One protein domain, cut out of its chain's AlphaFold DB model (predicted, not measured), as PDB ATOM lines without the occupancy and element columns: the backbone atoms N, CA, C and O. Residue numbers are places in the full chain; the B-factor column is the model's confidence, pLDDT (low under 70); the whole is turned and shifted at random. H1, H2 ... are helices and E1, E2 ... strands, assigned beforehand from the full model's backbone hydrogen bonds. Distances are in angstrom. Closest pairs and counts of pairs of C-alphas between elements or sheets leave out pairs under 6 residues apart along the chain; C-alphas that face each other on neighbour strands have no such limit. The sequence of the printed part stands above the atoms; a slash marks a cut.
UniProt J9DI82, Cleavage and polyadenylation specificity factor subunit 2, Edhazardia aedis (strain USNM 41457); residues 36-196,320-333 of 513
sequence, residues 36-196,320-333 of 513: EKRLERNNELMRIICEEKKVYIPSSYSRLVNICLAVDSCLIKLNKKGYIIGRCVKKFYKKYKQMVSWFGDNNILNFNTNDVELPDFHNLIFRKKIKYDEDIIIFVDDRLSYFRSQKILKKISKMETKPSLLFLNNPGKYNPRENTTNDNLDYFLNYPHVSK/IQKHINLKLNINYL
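Overview. This is residues 36 to 196 and 320 to 333 of the 513 residues of the protein "Cleavage and polyadenylation specificity factor subunit 2" of Edhazardia aedis (strain USNM 41457) (UniProt J9DI82). A strongly twisted sheet of six parallel strands makes the core, with H1 and H2 over one face and H5 over the other; the long two-stranded ribbon E6 and E7 covers H5 on its side away from that sheet. At the opposite end of the longest axis the chain reaches out through H4, and residues 101 to 106 stick out. The printed part has 175 residues, with named elements in the order H1 E1 H2 E2 H3 H4 E3 E4 H5 E5 H6 E6 E7 E8; the large sheet's order is E3 E2 E4 E1 E5 E8. The class is mixed, helices and strands, and the whole is compact, with a radius of gyration of the C-alphas of 17.3 A and spans of 55 by 43 by 30 A.

Along the chain. H1, residues 38 to 51, begins at C-alpha 38 (-23.586, 52.593, 23.226) and is 20.1 A long. E1 is residues 55 to 59, H2 residues 64 to 77, 20.1 A, and E2 residues 82 to 85. H3 is residues 89 to 97, H4 residues 105 to 114, E3 residues 124 to 127 and E4 residues 136 to 140. H5 is residues 147 to 156, 14.2 A, E5 residues 164 to 167 and H6 residues 176 to 179. E6, residues 184 to 196, is 35.7 A long and ends at C-alpha 196 (-34.565, 4.347, 38.062). E7 is residues 320 to 327, 21.7 A, and E8, residues 329 to 332, ends at C-alpha 332 (-26.505, 39.788, 18.429).

Arrangement. In the large sheet E4 and E1 are parallel at 19 degrees, with N 57 and O 137 at 2.8 A, within hydrogen-bond range. E5 and E8 are parallel at 19 degrees, with N 165 and O 329 at 2.8 A. E1, H2, E2 and E4, H5, E5 are split strand-helix-strand units, each with another strand between its two strands; E2, H3 H4, E3 is an unsplit one, its strands neighbours. The three crossovers are right-handed. H2 is on the sheet at a height of 9.1 A, and H5 is on the opposite face at 10.0 A. H1 is on the same face as H2 and touches it at a steep tilt of 60 degrees, closest at the C-alphas of Met 46 and Cys 74, 5.7 A. H3 and H6 only graze the sheet; H4 is not on it. E6 and E7 are antiparallel at 147 degrees, with N 189 and O 322 at 2.9 A; the closest C-alphas of H5 and E6 are those of Phe 147 and Tyr 191, 6.3 A. E7 runs on into E8 at 94 degrees. Every O i to N i+4 pair is within hydrogen-bond range in H1, H2, H3 and H5, and 5 of 6 in H4; H6 is too short for such a pair.

Size, cuts and confidence. The C-alphas farthest apart, of Thr 113 and Lys 196, are 60.0 A apart. Residues 197 to 319 are not printed, and C-alphas 196 and 320 are 15.5 A apart across the cut. Of the links printed whole, none is long. The mean pLDDT of the printed part is 75.9; under 70 are residue 36 and residues 106 to 119, 170 to 196 and 320 to 326.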
ATOM      1  N   GLU A  36     -18.739  49.528  18.706       66.06
ATOM      2  CA  GLU A  36     -20.175  49.828  18.702       66.06
ATOM      3  C   GLU A  36     -20.427  51.006  19.659       66.06
ATOM      4  O   GLU A  36     -19.967  51.014  20.814       66.06
ATOM      5  N   LYS A  37     -21.119  52.051  19.179       74.06
ATOM      6  CA  LYS A  37     -21.532  53.153  20.053       74.06
ATOM      7  C   LYS A  37     -22.683  52.684  20.928       74.06
ATOM      8  O   LYS A  37     -23.673  52.134  20.454       74.06
ATOM      9  N   ARG A  38     -22.591  52.988  22.222       76.69
ATOM     10  CA  ARG A  38     -23.586  52.593  23.226       76.69
ATOM     11  C   ARG A  38     -25.007  53.054  22.890       76.69
ATOM     12  O   ARG A  38     -25.947  52.292  23.081       76.69
ATOM     13  N   LEU A  39     -25.152  54.282  22.389       79.00
ATOM     14  CA  LEU A  39     -26.450  54.836  22.002       79.00
ATOM     15  C   LEU A  39     -27.080  54.042  20.849       79.00
ATOM     16  O   LEU A  39     -28.237  53.653  20.938       79.00
ATOM     17  N   GLU A  40     -26.298  53.757  19.805       79.31
ATOM     18  CA  GLU A  40     -26.737  52.985  18.634       79.31
ATOM     19  C   GLU A  40     -27.137  51.561  19.044       79.31
ATOM     20  O   GLU A  40     -28.236  51.110  18.728       79.31
ATOM     21  N   ARG A  41     -26.309  50.901  19.864       84.19
ATOM     22  CA  ARG A  41     -26.605  49.580  20.431       84.19
ATOM     23  C   ARG A  41     -27.902  49.564  21.247       84.19
ATOM     24  O   ARG A  41     -28.704  48.643  21.119       84.19
ATOM     25  N   ASN A  42     -28.106  50.557  22.113       83.31
ATOM     26  CA  ASN A  42     -29.301  50.628  22.954       83.31
ATOM     27  C   ASN A  42     -30.566  50.930  22.128       83.31
ATOM     28  O   ASN A  42     -31.633  50.407  22.446       83.31
ATOM     29  N   ASN A  43     -30.458  51.729  21.063       83.38
ATOM     30  CA  ASN A  43     -31.557  51.955  20.120       83.38
ATOM     31  C   ASN A  43     -31.922  50.670  19.369       83.38
ATOM     32  O   ASN A  43     -33.101  50.367  19.202       83.38
ATOM     33  N   GLU A  44     -30.928  49.875  18.984       85.94
ATOM     34  CA  GLU A  44     -31.169  48.585  18.341       85.94
ATOM     35  C   GLU A  44     -31.801  47.570  19.309       85.94
ATOM     36  O   GLU A  44     -32.749  46.872  18.951       85.94
ATOM     37  N   LEU A  45     -31.372  47.551  20.578       89.19
ATOM     38  CA  LEU A  45     -32.025  46.760  21.628       89.19
ATOM     39  C   LEU A  45     -33.511  47.135  21.772       89.19
ATOM     40  O   LEU A  45     -34.368  46.250  21.823       89.19
ATOM     41  N   MET A  46     -33.819  48.437  21.813       88.00
ATOM     42  CA  MET A  46     -35.198  48.941  21.850       88.00
ATOM     43  C   MET A  46     -36.011  48.451  20.651       88.00
ATOM     44  O   MET A  46     -37.138  47.991  20.833       88.00
ATOM     45  N   ARG A  47     -35.440  48.550  19.445       89.56
ATOM     46  CA  ARG A  47     -36.083  48.154  18.190       89.56
ATOM     47  C   ARG A  47     -36.482  46.679  18.220       89.56
ATOM     48  O   ARG A  47     -37.657  46.368  18.045       89.56
ATOM     49  N   ILE A  48     -35.541  45.798  18.569       88.31
ATOM     50  CA  ILE A  48     -35.779  44.349  18.665       88.31
ATOM     51  C   ILE A  48     -36.876  44.038  19.693       88.31
ATOM     52  O   ILE A  48     -37.794  43.281  19.403       88.31
ATOM     53  N   ILE A  49     -36.833  44.643  20.886       89.75
ATOM     54  CA  ILE A  49     -37.845  44.410  21.936       89.75
ATOM     55  C   ILE A  49     -39.236  44.958  21.546       89.75
ATOM     56  O   ILE A  49     -40.274  44.465  22.011       89.75
ATOM     57  N   CYS A  50     -39.282  46.003  20.718       87.12
ATOM     58  CA  CYS A  50     -40.524  46.604  20.253       87.12
ATOM     59  C   CYS A  50     -41.203  45.746  19.177       87.12
ATOM     60  O   CYS A  50     -42.392  45.448  19.311       87.12
ATOM     61  N   GLU A  51     -40.449  45.354  18.149       86.25
ATOM     62  CA  GLU A  51     -40.941  44.627  16.972       86.25
ATOM     63  C   GLU A  51     -41.269  43.158  17.272       86.25
ATOM     64  O   GLU A  51     -42.220  42.597  16.725       86.25
ATOM     65  N   GLU A  52     -40.504  42.527  18.162       79.62
ATOM     66  CA  GLU A  52     -40.618  41.096  18.417       79.62
ATOM     67  C   GLU A  52     -41.653  40.779  19.498       79.62
ATOM     68  O   GLU A  52     -41.659  41.345  20.595       79.62
ATOM     69  N   LYS A  53     -42.519  39.798  19.213       79.69
ATOM     70  CA  LYS A  53     -43.515  39.318  20.185       79.69
ATOM     71  C   LYS A  53     -42.879  38.508  21.310       79.69
ATOM     72  O   LYS A  53     -43.351  38.575  22.436       79.69
ATOM     73  N   LYS A  54     -41.841  37.715  21.008       90.12
ATOM     74  CA  LYS A  54     -41.164  36.856  21.990       90.12
ATOM     75  C   LYS A  54     -39.651  36.945  21.873       90.12
ATOM     76  O   LYS A  54     -39.099  36.515  20.867       90.12
ATOM     77  N   VAL A  55     -38.993  37.428  22.923       92.44
ATOM     78  CA  VAL A  55     -37.545  37.639  22.989       92.44
ATOM     79  C   VAL A  55     -36.947  36.862  24.159       92.44
ATOM     80  O   VAL A  55     -37.335  37.018  25.319       92.44
ATOM     81  N   TYR A  56     -35.956  36.034  23.847       92.00
ATOM     82  CA  TYR A  56     -35.186  35.244  24.797       92.00
ATOM     83  C   TYR A  56     -33.757  35.774  24.859       92.00
ATOM     84  O   TYR A  56     -33.062  35.800  23.849       92.00
ATOM     85  N   ILE A  57     -33.316  36.172  26.049       93.25
ATOM     86  CA  ILE A  57     -32.032  36.840  26.267       93.25
ATOM     87  C   ILE A  57     -31.164  35.969  27.186       93.25
ATOM     88  O   ILE A  57     -31.337  35.998  28.412       93.25
ATOM     89  N   PRO A  58     -30.256  35.142  26.638       90.56
ATOM     90  CA  PRO A  58     -29.237  34.473  27.434       90.56
ATOM     91  C   PRO A  58     -28.241  35.489  28.014       90.56
ATOM     92  O   PRO A  58     -27.769  36.385  27.321       90.56
ATOM     93  N   SER A  59     -27.894  35.327  29.292       90.06
ATOM     94  CA  SER A  59     -26.927  36.178  29.997       90.06
ATOM     95  C   SER A  59     -25.998  35.360  30.891       90.06
ATOM     96  O   SER A  59     -26.383  34.331  31.448       90.06
ATOM     97  N   SER A  60     -24.785  35.861  31.115       87.44
ATOM     98  CA  SER A  60     -23.924  35.423  32.218       87.44
ATOM     99  C   SER A  60     -24.359  36.089  33.531       87.44
ATOM    100  O   SER A  60     -25.106  37.067  33.513       87.44
ATOM    101  N   TYR A  61     -23.878  35.611  34.685       87.06
ATOM    102  CA  TYR A  61     -24.049  36.363  35.940       87.06
ATOM    103  C   TYR A  61     -23.243  37.670  35.946       87.06
ATOM    104  O   TYR A  61     -23.708  38.640  36.533       87.06
ATOM    105  N   SER A  62     -22.072  37.705  35.298       82.94
ATOM    106  CA  SER A  62     -21.201  38.887  35.279       82.94
ATOM    107  C   SER A  62     -21.823  40.070  34.537       82.94
ATOM    108  O   SER A  62     -21.628  41.205  34.951       82.94
ATOM    109  N   ARG A  63     -22.615  39.814  33.489       84.06
ATOM    110  CA  ARG A  63     -23.283  40.855  32.686       84.06
ATOM    111  C   ARG A  63     -24.768  41.025  32.996       84.06
ATOM    112  O   ARG A  63     -25.400  41.941  32.479       84.06
ATOM    113  N   LEU A  64     -25.319  40.182  33.874       88.88
ATOM    114  CA  LEU A  64     -26.752  40.136  34.161       88.88
ATOM    115  C   LEU A  64     -27.322  41.497  34.550       88.88
ATOM    116  O   LEU A  64     -28.390  41.845  34.065       88.88
ATOM    117  N   VAL A  65     -26.653  42.239  35.436       89.19
ATOM    118  CA  VAL A  65     -27.207  43.506  35.930       89.19
ATOM    119  C   VAL A  65     -27.235  44.554  34.826       89.19
ATOM    120  O   VAL A  65     -28.304  45.104  34.585       89.19
ATOM    121  N   ASN A  66     -26.128  44.764  34.110       85.31
ATOM    122  CA  ASN A  66     -26.068  45.736  33.010       85.31
ATOM    123  C   ASN A  66     -27.113  45.409  31.930       85.31
ATOM    124  O   ASN A  66     -27.832  46.294  31.475       85.31
ATOM    125  N   ILE A  67     -27.266  44.125  31.587       89.88
ATOM    126  CA  ILE A  67     -28.312  43.659  30.669       89.88
ATOM    127  C   ILE A  67     -29.710  43.952  31.222       89.88
ATOM    128  O   ILE A  67     -30.560  44.462  30.499       89.88
ATOM    129  N   CYS A  68     -29.966  43.643  32.495       92.38
ATOM    130  CA  CYS A  68     -31.272  43.886  33.101       92.38
ATOM    131  C   CYS A  68     -31.605  45.380  33.145       92.38
ATOM    132  O   CYS A  68     -32.730  45.723  32.828       92.38
ATOM    133  N   LEU A  69     -30.658  46.265  33.463       89.38
ATOM    134  CA  LEU A  69     -30.898  47.714  33.471       89.38
ATOM    135  C   LEU A  69     -31.227  48.254  32.080       89.38
ATOM    136  O   LEU A  69     -32.180  49.022  31.920       89.38
ATOM    137  N   ALA A  70     -30.484  47.806  31.065       88.81
ATOM    138  CA  ALA A  70     -30.749  48.183  29.683       88.81
ATOM    139  C   ALA A  70     -32.141  47.707  29.241       88.81
ATOM    140  O   ALA A  70     -32.932  48.501  28.738       88.81
ATOM    141  N   VAL A  71     -32.474  46.436  29.491       92.31
ATOM    142  CA  VAL A  71     -33.779  45.864  29.129       92.31
ATOM    143  C   VAL A  71     -34.919  46.498  29.929       92.31
ATOM    144  O   VAL A  71     -35.958  46.793  29.350       92.31
ATOM    145  N   ASP A  72     -34.755  46.742  31.230       92.94
ATOM    146  CA  ASP A  72     -35.781  47.370  32.075       92.94
ATOM    147  C   ASP A  72     -36.104  48.785  31.589       92.94
ATOM    148  O   ASP A  72     -37.272  49.129  31.420       92.94
ATOM    149  N   SER A  73     -35.079  49.556  31.218       89.31
ATOM    150  CA  SER A  73     -35.248  50.871  30.588       89.31
ATOM    151  C   SER A  73     -36.077  50.788  29.302       89.31
ATOM    152  O   SER A  73     -36.918  51.655  29.043       89.31
ATOM    153  N   CYS A  74     -35.887  49.733  28.500       91.06
ATOM    154  CA  CYS A  74     -36.709  49.490  27.317       91.06
ATOM    155  C   CYS A  74     -38.157  49.147  27.672       91.06
ATOM    156  O   CYS A  74     -39.096  49.674  27.076       91.06
ATOM    157  N   LEU A  75     -38.338  48.271  28.656       92.50
ATOM    158  CA  LEU A  75     -39.643  47.816  29.117       92.50
ATOM    159  C   LEU A  75     -40.480  48.950  29.710       92.50
ATOM    160  O   LEU A  75     -41.687  48.974  29.488       92.50
ATOM    161  N   ILE A  76     -39.861  49.885  30.436       91.12
ATOM    162  CA  ILE A  76     -40.516  51.088  30.970       91.12
ATOM    163  C   ILE A  76     -41.084  51.930  29.828       91.12
ATOM    164  O   ILE A  76     -42.276  52.229  29.829       91.12
ATOM    165  N   LYS A  77     -40.272  52.232  28.808       90.00
ATOM    166  CA  LYS A  77     -40.706  53.020  27.641       90.00
ATOM    167  C   LYS A  77     -41.836  52.352  26.856       90.00
ATOM    168  O   LYS A  77     -42.701  53.039  26.328       90.00
ATOM    169  N   LEU A  78     -41.821  51.024  26.777       90.00
ATOM    170  CA  LEU A  78     -42.826  50.241  26.053       90.00
ATOM    171  C   LEU A  78     -44.034  49.847  26.916       90.00
ATOM    172  O   LEU A  78     -44.943  49.195  26.405       90.00
ATOM    173  N   ASN A  79     -44.034  50.182  28.211       90.81
ATOM    174  CA  ASN A  79     -45.015  49.711  29.192       90.81
ATOM    175  C   ASN A  79     -45.238  48.178  29.145       90.81
ATOM    176  O   ASN A  79     -46.360  47.678  29.245       90.81
ATOM    177  N   LYS A  80     -44.154  47.416  28.951       90.81
ATOM    178  CA  LYS A  80     -44.151  45.943  28.906       90.81
ATOM    179  C   LYS A  80     -43.539  45.374  30.187       90.81
ATOM    180  O   LYS A  80     -42.783  46.045  30.879       90.81
ATOM    181  N   LYS A  81     -43.817  44.101  30.481       92.69
ATOM    182  CA  LYS A  81     -43.172  43.354  31.576       92.69
ATOM    183  C   LYS A  81     -42.206  42.315  31.026       92.69
ATOM    184  O   LYS A  81     -42.500  41.664  30.026       92.69
ATOM    185  N   GLY A  82     -41.095  42.114  31.723       94.06
ATOM    186  CA  GLY A  82     -40.122  41.069  31.422       94.06
ATOM    187  C   GLY A  82     -39.815  40.204  32.637       94.06
ATOM    188  O   GLY A  82     -40.173  40.520  33.776       94.06
ATOM    189  N   TYR A  83     -39.152  39.075  32.403       94.94
ATOM    190  CA  TYR A  83     -38.918  38.077  33.440       94.94
ATOM    191  C   TYR A  83     -37.471  37.620  33.475       94.94
ATOM    192  O   TYR A  83     -36.885  37.296  32.448       94.94
ATOM    193  N   ILE A  84     -36.915  37.525  34.684       94.38
ATOM    194  CA  ILE A  84     -35.545  37.059  34.898       94.38
ATOM    195  C   ILE A  84     -35.573  35.675  35.535       94.38
ATOM    196  O   ILE A  84     -36.146  35.464  36.612       94.38
ATOM    197  N   ILE A  85     -34.906  34.722  34.891       91.31
ATOM    198  CA  ILE A  85     -34.942  33.311  35.253       91.31
ATOM    199  C   ILE A  85     -33.537  32.781  35.507       91.31
ATOM    200  O   ILE A  85     -32.654  32.767  34.657       91.31
ATOM    201  N   GLY A  86     -33.342  32.204  36.687       86.69
ATOM    202  CA  GLY A  86     -32.137  31.436  36.968       86.69
ATOM    203  C   GLY A  86     -32.131  30.869  38.376       86.69
ATOM    204  O   GLY A  86     -33.057  31.058  39.165       86.69
ATOM    205  N   ARG A  87     -31.108  30.074  38.697       82.31
ATOM    206  CA  ARG A  87     -31.066  29.332  39.968       82.31
ATOM    207  C   ARG A  87     -30.890  30.250  41.172       82.31
ATOM    208  O   ARG A  87     -31.555  30.043  42.183       82.31
ATOM    209  N   CYS A  88     -30.008  31.235  41.051       86.75
ATOM    210  CA  CYS A  88     -29.587  32.076  42.164       86.75
ATOM    211  C   CYS A  88     -29.819  33.564  41.902       86.75
ATOM    212  O   CYS A  88     -29.391  34.364  42.718       86.75
ATOM    213  N   VAL A  89     -30.522  33.937  40.830       89.81
ATOM    214  CA  VAL A  89     -30.675  35.327  40.362       89.81
ATOM    215  C   VAL A  89     -31.169  36.260  41.467       89.81
ATOM    216  O   VAL A  89     -30.499  37.232  41.778       89.81
ATOM    217  N   LYS A  90     -32.260  35.911  42.164       89.94
ATOM    218  CA  LYS A  90     -32.776  36.734  43.275       89.94
ATOM    219  C   LYS A  90     -31.767  36.895  44.421       89.94
ATOM    220  O   LYS A  90     -31.717  37.940  45.053       89.94
ATOM    221  N   LYS A  91     -30.971  35.860  44.718       90.56
ATOM    222  CA  LYS A  91     -29.935  35.922  45.766       90.56
ATOM    223  C   LYS A  91     -28.717  36.722  45.297       90.56
ATOM    224  O   LYS A  91     -28.160  37.470  46.085       90.56
ATOM    225  N   PHE A  92     -28.321  36.540  44.040       90.62
ATOM    226  CA  PHE A  92     -27.244  37.274  43.388       90.62
ATOM    227  C   PHE A  92     -27.553  38.769  43.385       90.62
ATOM    228  O   PHE A  92     -26.772  39.538  43.919       90.62
ATOM    229  N   TYR A  93     -28.739  39.153  42.918       89.25
ATOM    230  CA  TYR A  93     -29.159  40.547  42.865       89.25
ATOM    231  C   TYR A  93     -29.242  41.202  44.252       89.25
ATOM    232  O   TYR A  93     -28.755  42.309  44.445       89.25
ATOM    233  N   LYS A  94     -29.749  40.483  45.265       87.81
ATOM    234  CA  LYS A  94     -29.709  40.963  46.658       87.81
ATOM    235  C   LYS A  94     -28.290  41.230  47.160       87.81
ATOM    236  O   LYS A  94     -28.085  42.205  47.864       87.81
ATOM    237  N   LYS A  95     -27.330  40.361  46.825       88.94
ATOM    238  CA  LYS A  95     -25.918  40.579  47.173       88.94
ATOM    239  C   LYS A  95     -25.316  41.738  46.393       88.94
ATOM    240  O   LYS A  95     -24.566  42.510  46.958       88.94
ATOM    241  N   TYR A  96     -25.666  41.859  45.120       85.50
ATOM    242  CA  TYR A  96     -25.203  42.944  44.270       85.50
ATOM    243  C   TYR A  96     -25.611  44.313  44.823       85.50
ATOM    244  O   TYR A  96     -24.769  45.191  44.952       85.50
ATOM    245  N   LYS A  97     -26.864  44.448  45.279       83.88
ATOM    246  CA  LYS A  97     -27.343  45.637  46.000       83.88
ATOM    247  C   LYS A  97     -26.524  45.959  47.262       83.88
ATOM    248  O   LYS A  97     -26.473  47.100  47.675       83.88
ATOM    249  N   GLN A  98     -25.857  44.986  47.878       83.94
ATOM    250  CA  GLN A  98     -25.009  45.225  49.055       83.94
ATOM    251  C   GLN A  98     -23.589  45.685  48.690       83.94
ATOM    252  O   GLN A  98     -22.831  46.059  49.576       83.94
ATOM    253  N   MET A  99     -23.209  45.649  47.410       82.88
ATOM    254  CA  MET A  99     -21.867  45.989  46.924       82.88
ATOM    255  C   MET A  99     -21.820  47.401  46.328       82.88
ATOM    256  O   MET A  99     -21.152  47.625  45.326       82.88
ATOM    257  N   VAL A 100     -22.526  48.355  46.938       77.75
ATOM    258  CA  VAL A 100     -22.641  49.738  46.430       77.75
ATOM    259  C   VAL A 100     -21.280  50.417  46.296       77.75
ATOM    260  O   VAL A 100     -21.052  51.150  45.346       77.75
ATOM    261  N   SER A 101     -20.338  50.100  47.188       77.69
ATOM    262  CA  SER A 101     -18.963  50.619  47.147       77.69
ATOM    263  C   SER A 101     -18.154  50.171  45.922       77.69
ATOM    264  O   SER A 101     -17.005  50.566  45.784       77.69
ATOM    265  N   TRP A 102     -18.696  49.272  45.098       78.25
ATOM    266  CA  TRP A 102     -18.089  48.808  43.848       78.25
ATOM    267  C   TRP A 102     -18.733  49.455  42.618       78.25
ATOM    268  O   TRP A 102     -18.397  49.088  41.492       78.25
ATOM    269  N   PHE A 103     -19.713  50.339  42.818       79.62
ATOM    270  CA  PHE A 103     -20.350  51.066  41.729       79.62
ATOM    271  C   PHE A 103     -19.513  52.298  41.394       79.62
ATOM    272  O   PHE A 103     -18.783  52.788  42.249       79.62
ATOM    273  N   GLY A 104     -19.602  52.792  40.160       74.38
ATOM    274  CA  GLY A 104     -18.828  53.973  39.771       74.38
ATOM    275  C   GLY A 104     -19.237  55.237  40.520       74.38
ATOM    276  O   GLY A 104     -20.410  55.405  40.864       74.38
ATOM    277  N   ASP A 105     -18.275  56.137  40.725       74.06
ATOM    278  CA  ASP A 105     -18.430  57.342  41.550       74.06
ATOM    279  C   ASP A 105     -19.655  58.192  41.170       74.06
ATOM    280  O   ASP A 105     -20.404  58.639  42.039       74.06
ATOM    281  N   ASN A 106     -19.944  58.336  39.872       67.69
ATOM    282  CA  ASN A 106     -21.130  59.060  39.389       67.69
ATOM    283  C   ASN A 106     -22.451  58.435  39.866       67.69
ATOM    284  O   ASN A 106     -23.417  59.146  40.139       67.69
ATOM    285  N   ASN A 107     -22.502  57.108  39.983       67.25
ATOM    286  CA  ASN A 107     -23.676  56.419  40.506       67.25
ATOM    287  C   ASN A 107     -23.764  56.589  42.023       67.25
ATOM    288  O   ASN A 107     -24.848  56.850  42.534       67.25
ATOM    289  N   ILE A 108     -22.631  56.505  42.733       69.25
ATOM    290  CA  ILE A 108     -22.553  56.726  44.186       69.25
ATOM    291  C   ILE A 108     -23.036  58.133  44.560       69.25
ATOM    292  O   ILE A 108     -23.837  58.277  45.484       69.25
ATOM    293  N   LEU A 109     -22.609  59.157  43.819       61.88
ATOM    294  CA  LEU A 109     -23.038  60.540  44.032       61.88
ATOM    295  C   LEU A 109     -24.557  60.691  43.880       61.88
ATOM    296  O   LEU A 109     -25.190  61.272  44.757       61.88
ATOM    297  N   ASN A 110     -25.148  60.084  42.847       62.47
ATOM    298  CA  ASN A 110     -26.599  60.098  42.641       62.47
ATOM    299  C   ASN A 110     -27.381  59.386  43.762       62.47
ATOM    300  O   ASN A 110     -28.516  59.772  44.037       62.47
ATOM    301  N   PHE A 111     -26.802  58.371  44.419       63.00
ATOM    302  CA  PHE A 111     -27.428  57.734  45.587       63.00
ATOM    303  C   PHE A 111     -27.370  58.631  46.822       63.00
ATOM    304  O   PHE A 111     -28.367  58.762  47.526       63.00
ATOM    305  N   ASN A 112     -26.223  59.265  47.068       59.81
ATOM    306  CA  ASN A 112     -26.004  60.064  48.272       59.81
ATOM    307  C   ASN A 112     -26.783  61.387  48.274       59.81
ATOM    308  O   ASN A 112     -27.081  61.901  49.347       59.81
ATOM    309  N   THR A 113     -27.099  61.956  47.106       58.19
ATOM    310  CA  THR A 113     -27.792  63.253  47.027       58.19
ATOM    311  C   THR A 113     -29.312  63.153  46.966       58.19
ATOM    312  O   THR A 113     -29.978  64.117  47.329       58.19
ATOM    313  N   ASN A 114     -29.872  62.028  46.504       52.12
ATOM    314  CA  ASN A 114     -31.290  61.953  46.128       52.12
ATOM    315  C   ASN A 114     -32.113  60.901  46.901       52.12
ATOM    316  O   ASN A 114     -33.239  60.632  46.488       52.12
ATOM    317  N   ASP A 115     -31.580  60.265  47.957       54.69
ATOM    318  CA  ASP A 115     -32.223  59.112  48.633       54.69
ATOM    319  C   ASP A 115     -32.702  58.034  47.634       54.69
ATOM    320  O   ASP A 115     -33.702  57.338  47.831       54.69
ATOM    321  N   VAL A 116     -32.006  57.907  46.500       51.91
ATOM    322  CA  VAL A 116     -32.412  56.998  45.429       51.91
ATOM    323  C   VAL A 116     -32.117  55.576  45.883       51.91
ATOM    324  O   VAL A 116     -30.983  55.222  46.201       51.91
ATOM    325  N   GLU A 117     -33.144  54.729  45.910       57.91
ATOM    326  CA  GLU A 117     -32.951  53.303  46.141       57.91
ATOM    327  C   GLU A 117     -32.049  52.711  45.045       57.91
ATOM    328  O   GLU A 117     -32.195  52.998  43.856       57.91
ATOM    329  N   LEU A 118     -31.118  51.841  45.454       63.81
ATOM    330  CA  LEU A 118     -30.285  51.034  44.558       63.81
ATOM    331  C   LEU A 118     -31.088  50.495  43.378       63.81
ATOM    332  O   LEU A 118     -32.149  49.912  43.637       63.81
ATOM    333  N   PRO A 119     -30.544  50.561  42.145       64.56
ATOM    334  CA  PRO A 119     -31.330  50.525  40.926       64.56
ATOM    335  C   PRO A 119     -32.205  49.286  40.955       64.56
ATOM    336  O   PRO A 119     -31.692  48.163  40.867       64.56
ATOM    337  N   ASP A 120     -33.497  49.497  41.218       78.31
ATOM    338  CA  ASP A 120     -34.485  48.435  41.246       78.31
ATOM    339  C   ASP A 120     -34.999  48.202  39.838       78.31
ATOM    340  O   ASP A 120     -35.013  49.110  39.011       78.31
ATOM    341  N   PHE A 121     -35.378  46.965  39.543       88.19
ATOM    342  CA  PHE A 121     -36.001  46.699  38.258       88.19
ATOM    343  C   PHE A 121     -37.500  46.954  38.370       88.19
ATOM    344  O   PHE A 121     -38.194  46.246  39.105       88.19
ATOM    345  N   HIS A 122     -38.000  47.944  37.639       88.19
ATOM    346  CA  HIS A 122     -39.398  48.359  37.716       88.19
ATOM    347  C   HIS A 122     -40.318  47.376  36.985       88.19
ATOM    348  O   HIS A 122     -41.373  46.998  37.497       88.19
ATOM    349  N   ASN A 123     -39.898  46.916  35.805       93.56
ATOM    350  CA  ASN A 123     -40.689  46.069  34.917       93.56
ATOM    351  C   ASN A 123     -40.121  44.653  34.738       93.56
ATOM    352  O   ASN A 123     -40.767  43.816  34.092       93.56
ATOM    353  N   LEU A 124     -38.969  44.333  35.341       94.38
ATOM    354  CA  LEU A 124     -38.437  42.967  35.387       94.38
ATOM    355  C   LEU A 124     -38.801  42.219  36.672       94.38
ATOM    356  O   LEU A 124     -38.500  42.629  37.791       94.38
ATOM    357  N   ILE A 125     -39.359  41.019  36.508       93.88
ATOM    358  CA  ILE A 125     -39.820  40.187  37.622       93.88
ATOM    359  C   ILE A 125     -38.971  38.918  37.748       93.88
ATOM    360  O   ILE A 125     -38.872  38.097  36.831       93.88
ATOM    361  N   PHE A 126     -38.412  38.679  38.937       92.31
ATOM    362  CA  PHE A 126     -37.675  37.444  39.228       92.31
ATOM    363  C   PHE A 126     -38.592  36.221  39.304       92.31
ATOM    364  O   PHE A 126     -39.503  36.162  40.136       92.31
ATOM    365  N   ARG A 127     -38.272  35.162  38.548       87.81
ATOM    366  CA  ARG A 127     -39.004  33.887  38.595       87.81
ATOM    367  C   ARG A 127     -38.122  32.664  38.807       87.81
ATOM    368  O   ARG A 127     -36.987  32.557  38.352       87.81
ATOM    369  N   LYS A 128     -38.691  31.682  39.520       82.12
ATOM    370  CA  LYS A 128     -38.064  30.367  39.754       82.12
ATOM    371  C   LYS A 128     -38.332  29.370  38.626       82.12
ATOM    372  O   LYS A 128     -37.530  28.456  38.425       82.12
ATOM    373  N   LYS A 129     -39.481  29.495  37.960       81.00
ATOM    374  CA  LYS A 129     -39.953  28.609  36.890       81.00
ATOM    375  C   LYS A 129     -40.296  29.455  35.672       81.00
ATOM    376  O   LYS A 129     -40.812  30.556  35.833       81.00
ATOM    377  N   ILE A 130     -40.026  28.899  34.498       77.50
ATOM    378  CA  ILE A 130     -40.366  29.504  33.212       77.50
ATOM    379  C   ILE A 130     -41.865  29.337  32.996       77.50
ATOM    380  O   ILE A 130     -42.366  28.209  33.070       77.50
ATOM    381  N   LYS A 131     -42.560  30.446  32.743       80.38
ATOM    382  CA  LYS A 131     -43.835  30.416  32.037       80.38
ATOM    383  C   LYS A 131     -43.569  30.870  30.598       80.38
ATOM    384  O   LYS A 131     -42.625  31.602  30.348       80.38
ATOM    385  N   TYR A 132     -44.277  30.293  29.637       72.19
ATOM    386  CA  TYR A 132     -43.881  30.337  28.215       72.19
ATOM    387  C   TYR A 132     -44.813  31.199  27.348       72.19
ATOM    388  O   TYR A 132     -44.591  31.363  26.149       72.19
ATOM    389  N   ASP A 133     -45.865  31.701  27.975       78.81
ATOM    390  CA  ASP A 133     -46.751  32.795  27.589       78.81
ATOM    391  C   ASP A 133     -46.100  34.173  27.792       78.81
ATOM    392  O   ASP A 133     -46.674  35.173  27.397       78.81
ATOM    393  N   GLU A 134     -44.909  34.231  28.389       81.62
ATOM    394  CA  GLU A 134     -44.185  35.476  28.639       81.62
ATOM    395  C   GLU A 134     -43.427  35.939  27.388       81.62
ATOM    396  O   GLU A 134     -42.713  35.145  26.765       81.62
ATOM    397  N   ASP A 135     -43.565  37.225  27.064       86.12
ATOM    398  CA  ASP A 135     -42.993  37.828  25.857       86.12
ATOM    399  C   ASP A 135     -41.481  38.036  25.973       86.12
ATOM    400  O   ASP A 135     -40.745  37.771  25.034       86.12
ATOM    401  N   ILE A 136     -40.977  38.476  27.129       93.62
ATOM    402  CA  ILE A 136     -39.561  38.843  27.282       93.62
ATOM    403  C   ILE A 136     -38.954  38.077  28.454       93.62
ATOM    404  O   ILE A 136     -39.341  38.269  29.612       93.62
ATOM    405  N   ILE A 137     -37.993  37.198  28.157       94.06
ATOM    406  CA  ILE A 137     -37.361  36.316  29.141       94.06
ATOM    407  C   ILE A 137     -35.841  36.456  29.096       94.06
ATOM    408  O   ILE A 137     -35.194  36.029  28.143       94.06
ATOM    409  N   ILE A 138     -35.261  36.935  30.193       94.50
ATOM    410  CA  ILE A 138     -33.821  36.911  30.455       94.50
ATOM    411  C   ILE A 138     -33.503  35.648  31.256       94.50
ATOM    412  O   ILE A 138     -34.113  35.398  32.300       94.50
ATOM    413  N   PHE A 139     -32.541  34.837  30.820       92.38
ATOM    414  CA  PHE A 139     -32.132  33.647  31.567       92.38
ATOM    415  C   PHE A 139     -30.618  33.506  31.689       92.38
ATOM    416  O   PHE A 139     -29.860  33.840  30.786       92.38
ATOM    417  N   VAL A 140     -30.173  32.984  32.836       89.38
ATOM    418  CA  VAL A 140     -28.738  32.892  33.130       89.38
ATOM    419  C   VAL A 140     -28.134  31.600  32.591       89.38
ATOM    420  O   VAL A 140     -28.163  30.581  33.290       89.38
ATOM    421  N   ASP A 141     -27.640  31.665  31.355       84.75
ATOM    422  CA  ASP A 141     -26.761  30.706  30.675       84.75
ATOM    423  C   ASP A 141     -26.430  31.224  29.260       84.75
ATOM    424  O   ASP A 141     -27.122  30.912  28.292       84.75
ATOM    425  N   ASP A 142     -25.373  32.023  29.155       75.31
ATOM    426  CA  ASP A 142     -24.853  32.609  27.911       75.31
ATOM    427  C   ASP A 142     -24.345  31.575  26.892       75.31
ATOM    428  O   ASP A 142     -24.369  31.822  25.691       75.31
ATOM    429  N   ARG A 143     -23.938  30.389  27.355       73.75
ATOM    430  CA  ARG A 143     -23.432  29.297  26.502       73.75
ATOM    431  C   ARG A 143     -24.499  28.295  26.071       73.75
ATOM    432  O   ARG A 143     -24.172  27.329  25.385       73.75
ATOM    433  N   LEU A 144     -25.739  28.454  26.538       75.19
ATOM    434  CA  LEU A 144     -26.865  27.541  26.277       75.19
ATOM    435  C   LEU A 144     -26.609  26.066  26.666       75.19
ATOM    436  O   LEU A 144     -27.346  25.155  26.290       75.19
ATOM    437  N   SER A 145     -25.572  25.823  27.464       72.00
ATOM    438  CA  SER A 145     -25.084  24.489  27.818       72.00
ATOM    439  C   SER A 145     -25.859  23.850  28.972       72.00
ATOM    440  O   SER A 145     -25.822  22.635  29.181       72.00
ATOM    441  N   TYR A 146     -26.561  24.663  29.754       73.31
ATOM    442  CA  TYR A 146     -27.222  24.248  30.972       73.31
ATOM    443  C   TYR A 146     -28.584  23.608  30.694       73.31
ATOM    444  O   TYR A 146     -29.388  24.060  29.889       73.31
ATOM    445  N   PHE A 147     -28.947  22.590  31.469       71.50
ATOM    446  CA  PHE A 147     -30.215  21.877  31.280       71.50
ATOM    447  C   PHE A 147     -31.476  22.772  31.278       71.50
ATOM    448  O   PHE A 147     -32.490  22.426  30.668       71.50
ATOM    449  N   ARG A 148     -31.465  23.922  31.976       76.25
ATOM    450  CA  ARG A 148     -32.615  24.844  31.953       76.25
ATOM    451  C   ARG A 148     -32.722  25.633  30.654       76.25
ATOM    452  O   ARG A 148     -33.842  25.758  30.173       76.25
ATOM    453  N   SER A 149     -31.621  26.132  30.100       79.69
ATOM    454  CA  SER A 149     -31.635  26.822  28.804       79.69
ATOM    455  C   SER A 149     -31.992  25.836  27.694       79.69
ATOM    456  O   SER A 149     -32.896  26.098  26.916       79.69
ATOM    457  N   GLN A 150     -31.451  24.619  27.732       78.50
ATOM    458  CA  GLN A 150     -31.844  23.532  26.836       78.50
ATOM    459  C   GLN A 150     -33.352  23.228  26.868       78.50
ATOM    460  O   GLN A 150     -33.967  22.959  25.837       78.50
ATOM    461  N   LYS A 151     -33.989  23.288  28.046       81.69
ATOM    462  CA  LYS A 151     -35.453  23.167  28.172       81.69
ATOM    463  C   LYS A 151     -36.209  24.343  27.561       81.69
ATOM    464  O   LYS A 151     -37.321  24.135  27.078       81.69
ATOM    465  N   ILE A 152     -35.649  25.549  27.634       83.88
ATOM    466  CA  ILE A 152     -36.190  26.742  26.974       83.88
ATOM    467  C   ILE A 152     -36.110  26.533  25.460       83.88
ATOM    468  O   ILE A 152     -37.151  26.531  24.810       83.88
ATOM    469  N   LEU A 153     -34.928  26.192  24.934       81.44
ATOM    470  CA  LEU A 153     -34.696  25.912  23.512       81.44
ATOM    471  C   LEU A 153     -35.609  24.804  22.970       81.44
ATOM    472  O   LEU A 153     -36.263  24.985  21.952       81.44
ATOM    473  N   LYS A 154     -35.756  23.682  23.688       81.00
ATOM    474  CA  LYS A 154     -36.659  22.583  23.289       81.00
ATOM    475  C   LYS A 154     -38.127  23.004  23.176       81.00
ATOM    476  O   LYS A 154     -38.913  22.328  22.517       81.00
ATOM    477  N   LYS A 155     -38.541  24.023  23.925       82.50
ATOM    478  CA  LYS A 155     -39.917  24.520  23.886       82.50
ATOM    479  C   LYS A 155     -40.080  25.585  22.812       82.50
ATOM    480  O   LYS A 155     -41.062  25.537  22.086       82.50
ATOM    481  N   ILE A 156     -39.097  26.469  22.692       83.25
ATOM    482  CA  ILE A 156     -38.949  27.411  21.587       83.25
ATOM    483  C   ILE A 156     -39.044  26.687  20.237       83.25
ATOM    484  O   ILE A 156     -39.835  27.085  19.394       83.25
ATOM    485  N   SER A 157     -38.353  25.551  20.078       78.44
ATOM    486  CA  SER A 157     -38.366  24.743  18.847       78.44
ATOM    487  C   SER A 157     -39.739  24.169  18.471       78.44
ATOM    488  O   SER A 157     -39.871  23.539  17.427       78.44
ATOM    489  N   LYS A 158     -40.727  24.263  19.364       83.44
ATOM    490  CA  LYS A 158     -42.092  23.762  19.173       83.44
ATOM    491  C   LYS A 158     -43.116  24.887  19.039       83.44
ATOM    492  O   LYS A 158     -44.305  24.594  18.979       83.44
ATOM    493  N   MET A 159     -42.689  26.146  19.104       82.88
ATOM    494  CA  MET A 159     -43.591  27.280  18.927       82.88
ATOM    495  C   MET A 159     -43.927  27.443  17.445       82.88
ATOM    496  O   MET A 159     -43.063  27.254  16.594       82.88
ATOM    497  N   GLU A 160     -45.180  27.787  17.150       78.88
ATOM    498  CA  GLU A 160     -45.625  28.094  15.783       78.88
ATOM    499  C   GLU A 160     -45.063  29.439  15.304       78.88
ATOM    500  O   GLU A 160     -44.653  29.580  14.157       78.88
ATOM    501  N   THR A 161     -44.985  30.421  16.205       82.44
ATOM    502  CA  THR A 161     -44.316  31.703  15.962       82.44
ATOM    503  C   THR A 161     -42.804  31.528  16.031       82.44
ATOM    504  O   THR A 161     -42.344  30.887  16.973       82.44
ATOM    505  N   LYS A 162     -42.045  32.161  15.127       83.75
ATOM    506  CA  LYS A 162     -40.571  32.237  15.151       83.75
ATOM    507  C   LYS A 162     -40.139  33.269  16.209       83.75
ATOM    508  O   LYS A 162     -40.296  34.457  15.953       83.75
ATOM    509  N   PRO A 163     -39.687  32.873  17.415       87.50
ATOM    510  CA  PRO A 163     -39.287  33.845  18.421       87.50
ATOM    511  C   PRO A 163     -37.859  34.340  18.163       87.50
ATOM    512  O   PRO A 163     -37.095  33.738  17.404       87.50
ATOM    513  N   SER A 164     -37.488  35.413  18.850       87.75
ATOM    514  CA  SER A 164     -36.151  35.987  18.809       87.75
ATOM    515  C   SER A 164     -35.269  35.449  19.939       87.75
ATOM    516  O   SER A 164     -35.663  35.438  21.108       87.75
ATOM    517  N   LEU A 165     -34.056  35.015  19.602       87.25
ATOM    518  CA  LEU A 165     -32.978  34.709  20.540       87.25
ATOM    519  C   LEU A 165     -31.914  35.801  20.406       87.25
ATOM    520  O   LEU A 165     -31.208  35.874  19.403       87.25
ATOM    521  N   LEU A 166     -31.829  36.661  21.417       88.44
ATOM    522  CA  LEU A 166     -30.988  37.850  21.414       88.44
ATOM    523  C   LEU A 166     -29.768  37.643  22.311       88.44
ATOM    524  O   LEU A 166     -29.861  37.703  23.537       88.44
ATOM    525  N   PHE A 167     -28.616  37.418  21.695       84.56
ATOM    526  CA  PHE A 167     -27.344  37.328  22.398       84.56
ATOM    527  C   PHE A 167     -26.808  38.724  22.687       84.56
ATOM    528  O   PHE A 167     -26.548  39.495  21.766       84.56
ATOM    529  N   LEU A 168     -26.630  39.031  23.971       81.31
ATOM    530  CA  LEU A 168     -26.032  40.294  24.410       81.31
ATOM    531  C   LEU A 168     -24.551  40.155  24.787       81.31
ATOM    532  O   LEU A 168     -23.857  41.146  24.934       81.31
ATOM    533  N   ASN A 169     -24.050  38.928  24.912       74.00
ATOM    534  CA  ASN A 169     -22.633  38.646  25.122       74.00
ATOM    535  C   ASN A 169     -22.130  37.769  23.982       74.00
ATOM    536  O   ASN A 169     -22.908  36.962  23.463       74.00
ATOM    537  N   ASN A 170     -20.850  37.880  23.612       65.94
ATOM    538  CA  ASN A 170     -20.240  37.012  22.612       65.94
ATOM    539  C   ASN A 170     -20.373  35.554  23.077       65.94
ATOM    540  O   ASN A 170     -19.760  35.155  24.072       65.94
ATOM    541  N   PRO A 171     -21.152  34.725  22.364       55.00
ATOM    542  CA  PRO A 171     -21.375  33.352  22.784       55.00
ATOM    543  C   PRO A 171     -20.168  32.442  22.451       55.00
ATOM    544  O   PRO A 171     -20.226  31.223  22.634       55.00
ATOM    545  N   GLY A 172     -19.043  33.009  21.992       60.16
ATOM    546  CA  GLY A 172     -17.801  32.305  21.676       60.16
ATOM    547  C   GLY A 172     -17.931  31.509  20.380       60.16
ATOM    548  O   GLY A 172     -18.368  32.038  19.373       60.16
ATOM    549  N   LYS A 173     -17.613  30.208  20.392       42.84
ATOM    550  CA  LYS A 173     -17.773  29.315  19.218       42.84
ATOM    551  C   LYS A 173     -19.220  29.153  18.722       42.84
ATOM    552  O   LYS A 173     -19.444  28.499  17.713       42.84
ATOM    553  N   TYR A 174     -20.192  29.709  19.439       44.62
ATOM    554  CA  TYR A 174     -21.588  29.781  19.015       44.62
ATOM    555  C   TYR A 174     -21.926  31.138  18.385       44.62
ATOM    556  O   TYR A 174     -23.103  31.474  18.298       44.62
ATOM    557  N   ASN A 175     -20.917  31.942  18.021       41.62
ATOM    558  CA  ASN A 175     -21.097  33.262  17.432       41.62
ATOM    559  C   ASN A 175     -21.873  33.126  16.111       41.62
ATOM    560  O   ASN A 175     -21.328  32.596  15.140       41.62
ATOM    561  N   PRO A 176     -23.133  33.590  16.051       38.56
ATOM    562  CA  PRO A 176     -23.954  33.455  14.849       38.56
ATOM    563  C   PRO A 176     -23.344  34.192  13.646       38.56
ATOM    564  O   PRO A 176     -23.581  33.811  12.502       38.56
ATOM    565  N   ARG A 177     -22.469  35.186  13.874       38.22
ATOM    566  CA  ARG A 177     -21.796  35.922  12.791       38.22
ATOM    567  C   ARG A 177     -20.891  35.054  11.906       38.22
ATOM    568  O   ARG A 177     -20.677  35.434  10.764       38.22
ATOM    569  N   GLU A 178     -20.385  33.916  12.389       36.06
ATOM    570  CA  GLU A 178     -19.496  33.053  11.589       36.06
ATOM    571  C   GLU A 178     -20.220  31.878  10.910       36.06
ATOM    572  O   GLU A 178     -19.637  31.269  10.022       36.06
ATOM    573  N   ASN A 179     -21.480  31.574  11.265       34.53
ATOM    574  CA  ASN A 179     -22.172  30.369  10.771       34.53
ATOM    575  C   ASN A 179     -23.668  30.516  10.433       34.53
ATOM    576  O   ASN A 179     -24.288  29.523  10.056       34.53
ATOM    577  N   THR A 180     -24.291  31.694  10.537       36.16
ATOM    578  CA  THR A 180     -25.730  31.824  10.242       36.16
ATOM    579  C   THR A 180     -26.034  32.988   9.305       36.16
ATOM    580  O   THR A 180     -26.499  34.042   9.725       36.16
ATOM    581  N   THR A 181     -25.843  32.760   8.006       35.47
ATOM    582  CA  THR A 181     -26.721  33.336   6.971       35.47
ATOM    583  C   THR A 181     -28.090  32.646   6.937       35.47
ATOM    584  O   THR A 181     -29.001  33.122   6.270       35.47
ATOM    585  N   ASN A 182     -28.260  31.543   7.675       42.06
ATOM    586  CA  ASN A 182     -29.488  30.764   7.701       42.06
ATOM    587  C   ASN A 182     -30.291  31.006   8.983       42.06
ATOM    588  O   ASN A 182     -29.785  30.857  10.091       42.06
ATOM    589  N   ASP A 183     -31.585  31.259   8.803       47.94
ATOM    590  CA  ASP A 183     -32.663  31.349   9.802       47.94
ATOM    591  C   ASP A 183     -32.867  30.099  10.695       47.94
ATOM    592  O   ASP A 183     -33.863  29.989  11.421       47.94
ATOM    593  N   ASN A 184     -31.945  29.137  10.628       50.88
ATOM    594  CA  ASN A 184     -31.997  27.854  11.308       50.88
ATOM    595  C   ASN A 184     -30.694  27.631  12.080       50.88
ATOM    596  O   ASN A 184     -29.609  27.643  11.500       50.88
ATOM    597  N   LEU A 185     -30.814  27.382  13.385       55.56
ATOM    598  CA  LEU A 185     -29.702  26.937  14.223       55.56
ATOM    599  C   LEU A 185     -29.854  25.440  14.493       55.56
ATOM    600  O   LEU A 185     -30.781  25.021  15.196       55.56
ATOM    601  N   ASP A 186     -28.929  24.642  13.972       49.97
ATOM    602  CA  ASP A 186     -28.815  23.233  14.333       49.97
ATOM    603  C   ASP A 186     -28.134  23.118  15.699       49.97
ATOM    604  O   ASP A 186     -26.996  23.550  15.901       49.97
ATOM    605  N   TYR A 187     -28.860  22.578  16.683       52.91
ATOM    606  CA  TYR A 187     -28.386  22.500  18.061       52.91
ATOM    607  C   TYR A 187     -28.507  21.083  18.623       52.91
ATOM    608  O   TYR A 187     -29.558  20.435  18.561       52.91
ATOM    609  N   PHE A 188     -27.435  20.609  19.258       48.66
ATOM    610  CA  PHE A 188     -27.421  19.329  19.961       48.66
ATOM    611  C   PHE A 188     -27.785  19.527  21.433       48.66
ATOM    612  O   PHE A 188     -27.024  20.081  22.224       48.66
ATOM    613  N   LEU A 189     -28.959  19.035  21.831       44.16
ATOM    614  CA  LEU A 189     -29.325  18.973  23.239       44.16
ATOM    615  C   LEU A 189     -28.665  17.775  23.912       44.16
ATOM    616  O   LEU A 189     -28.946  16.638  23.544       44.16
ATOM    617  N   ASN A 190     -27.916  18.034  24.979       49.53
ATOM    618  CA  ASN A 190     -27.388  17.004  25.868       49.53
ATOM    619  C   ASN A 190     -28.117  17.064  27.205       49.53
ATOM    620  O   ASN A 190     -27.789  17.907  28.041       49.53
ATOM    621  N   TYR A 191     -29.085  16.173  27.428       45.69
ATOM    622  CA  TYR A 191     -29.829  16.150  28.687       45.69
ATOM    623  C   TYR A 191     -29.624  14.854  29.484       45.69
ATOM    624  O   TYR A 191     -29.547  13.766  28.907       45.69
ATOM    625  N   PRO A 192     -29.582  14.954  30.827       38.03
ATOM    626  CA  PRO A 192     -29.541  13.795  31.700       38.03
ATOM    627  C   PRO A 192     -30.904  13.092  31.697       38.03
ATOM    628  O   PRO A 192     -31.905  13.636  32.169       38.03
ATOM    629  N   HIS A 193     -30.951  11.869  31.184       40.03
ATOM    630  CA  HIS A 193     -32.051  10.939  31.375       40.03
ATOM    631  C   HIS A 193     -31.815  10.151  32.662       40.03
ATOM    632  O   HIS A 193     -30.858   9.387  32.778       40.03
ATOM    633  N   VAL A 194     -32.686  10.345  33.647       40.19
ATOM    634  CA  VAL A 194     -32.633   9.592  34.899       40.19
ATOM    635  C   VAL A 194     -33.448   8.319  34.725       40.19
ATOM    636  O   VAL A 194     -34.677   8.372  34.722       40.19
ATOM    637  N   SER A 195     -32.780   7.178  34.579       37.66
ATOM    638  CA  SER A 195     -33.427   5.877  34.764       37.66
ATOM    639  C   SER A 195     -33.428   5.528  36.252       37.66
ATOM    640  O   SER A 195     -32.421   5.706  36.943       37.66
ATOM    641  N   LYS A 196     -34.564   5.044  36.770       36.22
ATOM    642  CA  LYS A 196     -34.565   4.347  38.062       36.22
ATOM    643  C   LYS A 196     -33.706   3.096  37.884       36.22
ATOM    644  O   LYS A 196     -33.898   2.374  36.914       36.22
ATOM    645  N   ILE A 320     -28.344  11.682  26.878       58.09
ATOM    646  CA  ILE A 320     -28.929  11.516  25.548       58.09
ATOM    647  C   ILE A 320     -28.622  12.779  24.757       58.09
ATOM    648  O   ILE A 320     -28.984  13.877  25.193       58.09
ATOM    649  N   GLN A 321     -27.979  12.603  23.606       62.22
ATOM    650  CA  GLN A 321     -27.799  13.648  22.611       62.22
ATOM    651  C   GLN A 321     -28.993  13.616  21.657       62.22
ATOM    652  O   GLN A 321     -29.322  12.573  21.094       62.22
ATOM    653  N   LYS A 322     -29.679  14.749  21.504       63.44
ATOM    654  CA  LYS A 322     -30.791  14.892  20.561       63.44
ATOM    655  C   LYS A 322     -30.570  16.107  19.675       63.44
ATOM    656  O   LYS A 322     -30.412  17.212  20.187       63.44
ATOM    657  N   HIS A 323     -30.628  15.894  18.367       67.12
ATOM    658  CA  HIS A 323     -30.635  16.970  17.386       67.12
ATOM    659  C   HIS A 323     -31.970  17.725  17.426       67.12
ATOM    660  O   HIS A 323     -33.040  17.103  17.467       67.12
ATOM    661  N   ILE A 324     -31.912  19.056  17.452       64.94
ATOM    662  CA  ILE A 324     -33.074  19.934  17.332       64.94
ATOM    663  C   ILE A 324     -32.753  21.028  16.323       64.94
ATOM    664  O   ILE A 324     -31.789  21.763  16.502       64.94
ATOM    665  N   ASN A 325     -33.623  21.159  15.324       68.25
ATOM    666  CA  ASN A 325     -33.638  22.308  14.432       68.25
ATOM    667  C   ASN A 325     -34.442  23.439  15.098       68.25
ATOM    668  O   ASN A 325     -35.612  23.255  15.461       68.25
ATOM    669  N   LEU A 326     -33.793  24.580  15.322       69.00
ATOM    670  CA  LEU A 326     -34.392  25.768  15.913       69.00
ATOM    671  C   LEU A 326     -34.685  26.802  14.822       69.00
ATOM    672  O   LEU A 326     -33.769  27.447  14.319       69.00
ATOM    673  N   LYS A 327     -35.973  27.005  14.526       73.69
ATOM    674  CA  LYS A 327     -36.454  28.114  13.690       73.69
ATOM    675  C   LYS A 327     -36.545  29.377  14.547       73.69
ATOM    676  O   LYS A 327     -37.503  29.529  15.306       73.69
ATOM    677  N   LEU A 328     -35.531  30.240  14.480       79.44
ATOM    678  CA  LEU A 328     -35.386  31.409  15.356       79.44
ATOM    679  C   LEU A 328     -34.876  32.624  14.598       79.44
ATOM    680  O   LEU A 328     -34.067  32.486  13.690       79.44
ATOM    681  N   ASN A 329     -35.311  33.813  15.013       79.06
ATOM    682  CA  ASN A 329     -34.613  35.046  14.664       79.06
ATOM    683  C   ASN A 329     -33.433  35.179  15.629       79.06
ATOM    684  O   ASN A 329     -33.629  35.289  16.839       79.06
ATOM    685  N   ILE A 330     -32.203  35.098  15.127       79.62
ATOM    686  CA  ILE A 330     -31.010  35.204  15.968       79.62
ATOM    687  C   ILE A 330     -30.427  36.591  15.798       79.62
ATOM    688  O   ILE A 330     -30.003  36.968  14.712       79.62
ATOM    689  N   ASN A 331     -30.390  37.329  16.900       81.25
ATOM    690  CA  ASN A 331     -29.846  38.673  16.945       81.25
ATOM    691  C   ASN A 331     -28.651  38.713  17.897       81.25
ATOM    692  O   ASN A 331     -28.615  37.997  18.902       81.25
ATOM    693  N   TYR A 332     -27.677  39.566  17.591       82.62
ATOM    694  CA  TYR A 332     -26.505  39.788  18.429       82.62
ATOM    695  C   TYR A 332     -26.275  41.281  18.632       82.62
ATOM    696  O   TYR A 332     -26.166  42.016  17.653       82.62
ATOM    697  N   LEU A 333     -26.156  41.701  19.892       81.06
ATOM    698  CA  LEU A 333     -25.770  43.056  20.288       81.06
ATOM    699  C   LEU A 333     -24.657  42.993  21.324       81.06
ATOM    700  O   LEU A 333     -24.656  42.120  22.185       81.06
TER     701      LEU A 333